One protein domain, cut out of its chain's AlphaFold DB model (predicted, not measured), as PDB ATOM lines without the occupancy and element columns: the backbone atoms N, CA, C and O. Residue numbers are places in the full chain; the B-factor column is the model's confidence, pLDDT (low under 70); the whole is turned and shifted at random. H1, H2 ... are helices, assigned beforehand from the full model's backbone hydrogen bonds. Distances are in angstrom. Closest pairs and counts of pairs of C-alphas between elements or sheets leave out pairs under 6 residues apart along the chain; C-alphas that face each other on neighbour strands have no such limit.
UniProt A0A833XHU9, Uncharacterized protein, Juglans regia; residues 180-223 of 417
ATOM      1  N   SER A 180      -8.126 -37.093  31.885       67.31
ATOM      2  CA  SER A 180      -8.157 -37.251  33.345       67.31
ATOM      3  C   SER A 180      -8.621 -35.962  34.036       67.31
ATOM      4  O   SER A 180      -8.372 -34.858  33.544       67.31
ATOM      5  N   ASP A 181      -9.243 -36.060  35.214       73.00
ATOM      6  CA  ASP A 181      -9.662 -34.863  35.959       73.00
ATOM      7  C   ASP A 181      -8.486 -33.955  36.350       73.00
ATOM      8  O   ASP A 181      -8.685 -32.759  36.567       73.00
ATOM      9  N   ASP A 182      -7.267 -34.496  36.432       70.06
ATOM     10  CA  ASP A 182      -6.042 -33.708  36.604       70.06
ATOM     11  C   ASP A 182      -5.750 -32.873  35.345       70.06
ATOM     12  O   ASP A 182      -5.510 -31.673  35.452       70.06
ATOM     13  N   ALA A 183      -5.851 -33.466  34.147       70.50
ATOM     14  CA  ALA A 183      -5.687 -32.755  32.876       70.50
ATOM     15  C   ALA A 183      -6.769 -31.681  32.669       70.50
ATOM     16  O   ALA A 183      -6.459 -30.577  32.231       70.50
ATOM     17  N   ARG A 184      -8.024 -31.945  33.065       77.38
ATOM     18  CA  ARG A 184      -9.115 -30.947  33.018       77.38
ATOM     19  C   ARG A 184      -8.874 -29.776  33.976       77.38
ATOM     20  O   ARG A 184      -9.136 -28.626  33.624       77.38
ATOM     21  N   ARG A 185      -8.360 -30.050  35.183       82.25
ATOM     22  CA  ARG A 185      -7.957 -29.013  36.150       82.25
ATOM     23  C   ARG A 185      -6.763 -28.207  35.639       82.25
ATOM     24  O   ARG A 185      -6.801 -26.982  35.714       82.25
ATOM     25  N   TYR A 186      -5.760 -28.870  35.068       80.50
ATOM     26  CA  TYR A 186      -4.591 -28.225  34.472       80.50
ATOM     27  C   TYR A 186      -4.963 -27.332  33.277       80.50
ATOM     28  O   TYR A 186      -4.566 -26.172  33.264       80.50
ATOM     29  N   ASP A 187      -5.785 -27.808  32.333       80.44
ATOM     30  CA  ASP A 187      -6.296 -27.022  31.193       80.44
ATOM     31  C   ASP A 187      -7.014 -25.753  31.684       80.44
ATOM     32  O   ASP A 187      -6.710 -24.643  31.248       80.44
ATOM     33  N   ARG A 188      -7.899 -25.875  32.684       84.62
ATOM     34  CA  ARG A 188      -8.577 -24.716  33.290       84.62
ATOM     35  C   ARG A 188      -7.591 -23.711  33.900       84.62
ATOM     36  O   ARG A 188      -7.734 -22.516  33.657       84.62
ATOM     37  N   ILE A 189      -6.600 -24.178  34.664       86.94
ATOM     38  CA  ILE A 189      -5.571 -23.316  35.270       86.94
ATOM     39  C   ILE A 189      -4.731 -22.635  34.181       86.94
ATOM     40  O   ILE A 189      -4.529 -21.425  34.242       86.94
ATOM     41  N   GLN A 190      -4.291 -23.381  33.164       84.44
ATOM     42  CA  GLN A 190      -3.470 -22.866  32.070       84.44
ATOM     43  C   GLN A 190      -4.206 -21.788  31.264       84.44
ATOM     44  O   GLN A 190      -3.600 -20.773  30.928       84.44
ATOM     45  N   ASN A 191      -5.505 -21.960  31.004       85.31
ATOM     46  CA  ASN A 191      -6.315 -20.957  30.308       85.31
ATOM     47  C   ASN A 191      -6.433 -19.651  31.120       85.31
ATOM     48  O   ASN A 191      -6.154 -18.579  30.584       85.31
ATOM     49  N   CYS A 192      -6.719 -19.725  32.428       85.69
ATOM     50  CA  CYS A 192      -6.699 -18.542  33.304       85.69
ATOM     51  C   CYS A 192      -5.316 -17.863  33.335       85.69
ATOM     52  O   CYS A 192      -5.210 -16.637  33.325       85.69
ATOM     53  N   PHE A 193      -4.240 -18.653  33.342       89.25
ATOM     54  CA  PHE A 193      -2.872 -18.140  33.345       89.25
ATOM     55  C   PHE A 193      -2.495 -17.467  32.016       89.25
ATOM     56  O   PHE A 193      -1.798 -16.456  32.010       89.25
ATOM     57  N   TYR A 194      -2.991 -17.982  30.888       87.62
ATOM     58  CA  TYR A 194      -2.776 -17.389  29.567       87.62
ATOM     59  C   TYR A 194      -3.433 -16.005  29.450       87.62
ATOM     60  O   TYR A 194      -2.812 -15.067  28.947       87.62
ATOM     61  N   GLU A 195      -4.649 -15.838  29.980       88.31
ATOM     62  CA  GLU A 195      -5.312 -14.530  30.074       88.31
ATOM     63  C   GLU A 195      -4.539 -13.551  30.972       88.31
ATOM     64  O   GLU A 195      -4.344 -12.390  30.596       88.31
ATOM     65  N   LEU A 196      -4.034 -14.012  32.125       89.19
ATOM     66  CA  LEU A 196      -3.183 -13.206  33.008       89.19
ATOM     67  C   LEU A 196      -1.894 -12.758  32.304       89.19
ATOM     68  O   LEU A 196      -1.584 -11.568  32.318       89.19
ATOM     69  N   CYS A 197      -1.187 -13.663  31.622       89.69
ATOM     70  CA  CYS A 197       0.006 -13.339  30.835       89.69
ATOM     71  C   CYS A 197      -0.294 -12.355  29.692       89.69
ATOM     72  O   CYS A 197       0.456 -11.400  29.490       89.69
ATOM     73  N   SER A 198      -1.405 -12.545  28.973       90.25
ATOM     74  CA  SER A 198      -1.867 -11.654  27.897       90.25
ATOM     75  C   SER A 198      -2.197 -10.240  28.395       90.25
ATOM     76  O   SER A 198      -2.011  -9.256  27.680       90.25
ATOM     77  N   ASN A 199      -2.659 -10.108  29.641       89.12
ATOM     78  CA  ASN A 199      -2.925  -8.810  30.256       89.12
ATOM     79  C   ASN A 199      -1.677  -8.174  30.882       89.12
ATOM     80  O   ASN A 199      -1.488  -6.965  30.748       89.12
ATOM     81  N   ALA A 200      -0.806  -8.960  31.517       89.69
ATOM     82  CA  ALA A 200       0.416  -8.465  32.145       89.69
ATOM     83  C   ALA A 200       1.487  -8.034  31.129       89.69
ATOM     84  O   ALA A 200       2.182  -7.052  31.375       89.69
ATOM     85  N   SER A 201       1.579  -8.690  29.968       91.94
ATOM     86  CA  SER A 201       2.545  -8.354  28.904       91.94
ATOM     87  C   SER A 201       2.357  -6.960  28.290       91.94
ATOM     88  O   SER A 201       3.266  -6.441  27.648       91.94
ATOM     89  N   LYS A 202       1.202  -6.318  28.516       91.69
ATOM     90  CA  LYS A 202       0.883  -4.959  28.044       91.69
ATOM     91  C   LYS A 202       1.625  -3.853  28.812       91.69
ATOM     92  O   LYS A 202       1.570  -2.696  28.404       91.69
ATOM     93  N   SER A 203       2.274  -4.169  29.937       94.50
ATOM     94  CA  SER A 203       3.028  -3.208  30.753       94.50
ATOM     95  C   SER A 203       4.160  -3.901  31.503       94.50
ATOM     96  O   SER A 203       3.910  -4.823  32.276       94.50
ATOM     97  N   GLU A 204       5.383  -3.388  31.378       92.31
ATOM     98  CA  GLU A 204       6.558  -3.894  32.104       92.31
ATOM     99  C   GLU A 204       6.310  -3.986  33.621       92.31
ATOM    100  O   GLU A 204       6.593  -4.995  34.265       92.31
ATOM    101  N   SER A 205       5.655  -2.967  34.188       92.56
ATOM    102  CA  SER A 205       5.315  -2.926  35.614       92.56
ATOM    103  C   SER A 205       4.312  -4.006  36.041       92.56
ATOM    104  O   SER A 205       4.335  -4.438  37.193       92.56
ATOM    105  N   SER A 206       3.442  -4.454  35.131       89.50
ATOM    106  CA  SER A 206       2.494  -5.548  35.369       89.50
ATOM    107  C   SER A 206       3.152  -6.909  35.157       89.50
ATOM    108  O   SER A 206       2.887  -7.828  35.927       89.50
ATOM    109  N   CYS A 207       4.049  -7.024  34.173       90.31
ATOM    110  CA  CYS A 207       4.863  -8.213  33.928       90.31
ATOM    111  C   CYS A 207       5.705  -8.575  35.164       90.31
ATOM    112  O   CYS A 207       5.569  -9.669  35.709       90.31
ATOM    113  N   VAL A 208       6.482  -7.619  35.690       93.56
ATOM    114  CA  VAL A 208       7.314  -7.813  36.892       93.56
ATOM    115  C   VAL A 208       6.468  -8.153  38.128       93.56
ATOM    116  O   VAL A 208       6.840  -9.030  38.909       93.56
ATOM    117  N   LYS A 209       5.299  -7.516  38.305       93.44
ATOM    118  CA  LYS A 209       4.362  -7.858  39.394       93.44
ATOM    119  C   LYS A 209       3.856  -9.295  39.282       93.44
ATOM    120  O   LYS A 209       3.883 -10.008  40.282       93.44
ATOM    121  N   LEU A 210       3.442  -9.722  38.086       92.94
ATOM    122  CA  LEU A 210       2.961 -11.082  37.852       92.94
ATOM    123  C   LEU A 210       4.074 -12.109  38.112       92.94
ATOM    124  O   LEU A 210       3.830 -13.078  38.821       92.94
ATOM    125  N   ILE A 211       5.301 -11.876  37.632       92.25
ATOM    126  CA  ILE A 211       6.458 -12.754  37.898       92.25
ATOM    127  C   ILE A 211       6.687 -12.917  39.409       92.25
ATOM    128  O   ILE A 211       6.755 -14.042  39.899       92.25
ATOM    129  N   ASN A 212       6.719 -11.818  40.168       92.69
ATOM    130  CA  ASN A 212       6.908 -11.873  41.622       92.69
ATOM    131  C   ASN A 212       5.775 -12.626  42.345       92.69
ATOM    132  O   ASN A 212       6.037 -13.377  43.283       92.69
ATOM    133  N   GLN A 213       4.522 -12.473  41.900       91.56
ATOM    134  CA  GLN A 213       3.393 -13.247  42.432       91.56
ATOM    135  C   GLN A 213       3.495 -14.737  42.082       91.56
ATOM    136  O   GLN A 213       3.172 -15.584  42.911       91.56
ATOM    137  N   ILE A 214       3.984 -15.080  40.888       91.12
ATOM    138  CA  ILE A 214       4.210 -16.472  40.481       91.12
ATOM    139  C   ILE A 214       5.284 -17.123  41.359       91.12
ATOM    140  O   ILE A 214       5.082 -18.250  41.804       91.12
ATOM    141  N   GLU A 215       6.391 -16.436  41.658       89.06
ATOM    142  CA  GLU A 215       7.412 -16.969  42.576       89.06
ATOM    143  C   GLU A 215       6.853 -17.202  43.991       89.06
ATOM    144  O   GLU A 215       7.130 -18.238  44.591       89.06
ATOM    145  N   GLN A 216       5.989 -16.313  44.501       91.62
ATOM    146  CA  GLN A 216       5.288 -16.532  45.778       91.62
ATOM    147  C   GLN A 216       4.357 -17.756  45.722       91.62
ATOM    148  O   GLN A 216       4.365 -18.590  46.629       91.62
ATOM    149  N   LEU A 217       3.597 -17.918  44.634       88.94
ATOM    150  CA  LEU A 217       2.703 -19.065  44.439       88.94
ATOM    151  C   LEU A 217       3.461 -20.398  44.316       88.94
ATOM    152  O   LEU A 217       2.952 -21.413  44.784       88.94
ATOM    153  N   LYS A 218       4.683 -20.422  43.763       86.50
ATOM    154  CA  LYS A 218       5.529 -21.635  43.755       86.50
ATOM    155  C   LYS A 218       5.908 -22.107  45.161       86.50
ATOM    156  O   LYS A 218       6.064 -23.307  45.363       86.50
ATOM    157  N   VAL A 219       6.054 -21.190  46.121       89.19
ATOM    158  CA  VAL A 219       6.315 -21.530  47.531       89.19
ATOM    159  C   VAL A 219       5.049 -22.068  48.206       89.19
ATOM    160  O   VAL A 219       5.134 -22.986  49.017       89.19
ATOM    161  N   GLN A 220       3.874 -21.542  47.849       86.62
ATOM    162  CA  GLN A 220       2.583 -22.008  48.374       86.62
ATOM    163  C   GLN A 220       2.153 -23.371  47.801       86.62
ATOM    164  O   GLN A 220       1.510 -24.156  48.498       86.62
ATOM    165  N   TYR A 221       2.514 -23.659  46.549       80.12
ATOM    166  CA  TYR A 221       2.239 -24.918  45.859       80.12
ATOM    167  C   TYR A 221       3.553 -25.606  45.459       80.12
ATOM    168  O   TYR A 221       3.876 -25.664  44.265       80.12
ATOM    169  N   PRO A 222       4.331 -26.127  46.428       77.00
ATOM    170  CA  PRO A 222       5.532 -26.879  46.111       77.00
ATOM    171  C   PRO A 222       5.150 -28.100  45.267       77.00
ATOM    172  O   PRO A 222       4.203 -28.828  45.578       77.00
ATOM    173  N   GLY A 223       5.896 -28.336  44.188       64.69
ATOM    174  CA  GLY A 223       5.820 -29.616  43.485       64.69
ATOM    175  C   GLY A 223       6.188 -30.753  44.440       64.69
ATOM    176  O   GLY A 223       6.929 -30.530  45.397       64.69
TER     177      GLY A 223
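What this domain is: This is residues 180 to 223 of the 417 residues of an uncharacterized protein of Juglans regia (UniProt A0A833XHU9). Two helices, H1 and then H2, make a splayed helical hairpin shaped like a narrow V, closed at residues 201 to 203 and open at the other end. The free arms of the V stick out as residues 180 to 195 and 212 to 223. The printed part has 44 residues with two named helices and no named strand, and its class is all helix. It is loose, with a radius of gyration of the C-alphas of 12.1 A, and flat, spanning 37 by 22 by 8 A.

Where its parts are: H1, residues 181 to 200, begins at C-alpha 181 (-9.662, -34.863, 35.959) and is 28.5 A long from first to last C-alpha. H2, residues 204 to 220, is 24.7 A long and ends at C-alpha 220 (2.583, -22.008, 48.374).

How they stand to each other: H1 and H2 form a helical hairpin over a tight link of 3 residues. They run opposite ways at a shallow tilt of 28 degrees. They touch through residues 197 to 200 of H1 and 206 to 210 of H2 alone; the closest C-alphas, those of Ala 200 and Cys 207, are 4.8 A apart. In H1 and H2 every O i to N i+4 pair is within hydrogen-bond range.

The domain as a whole: The two C-alphas farthest apart, those of Ser 180 and Ser 205, are 36.9 A apart. The printed part has no cut. Its mean pLDDT is 86.0, with residues 180 and 223 under 70.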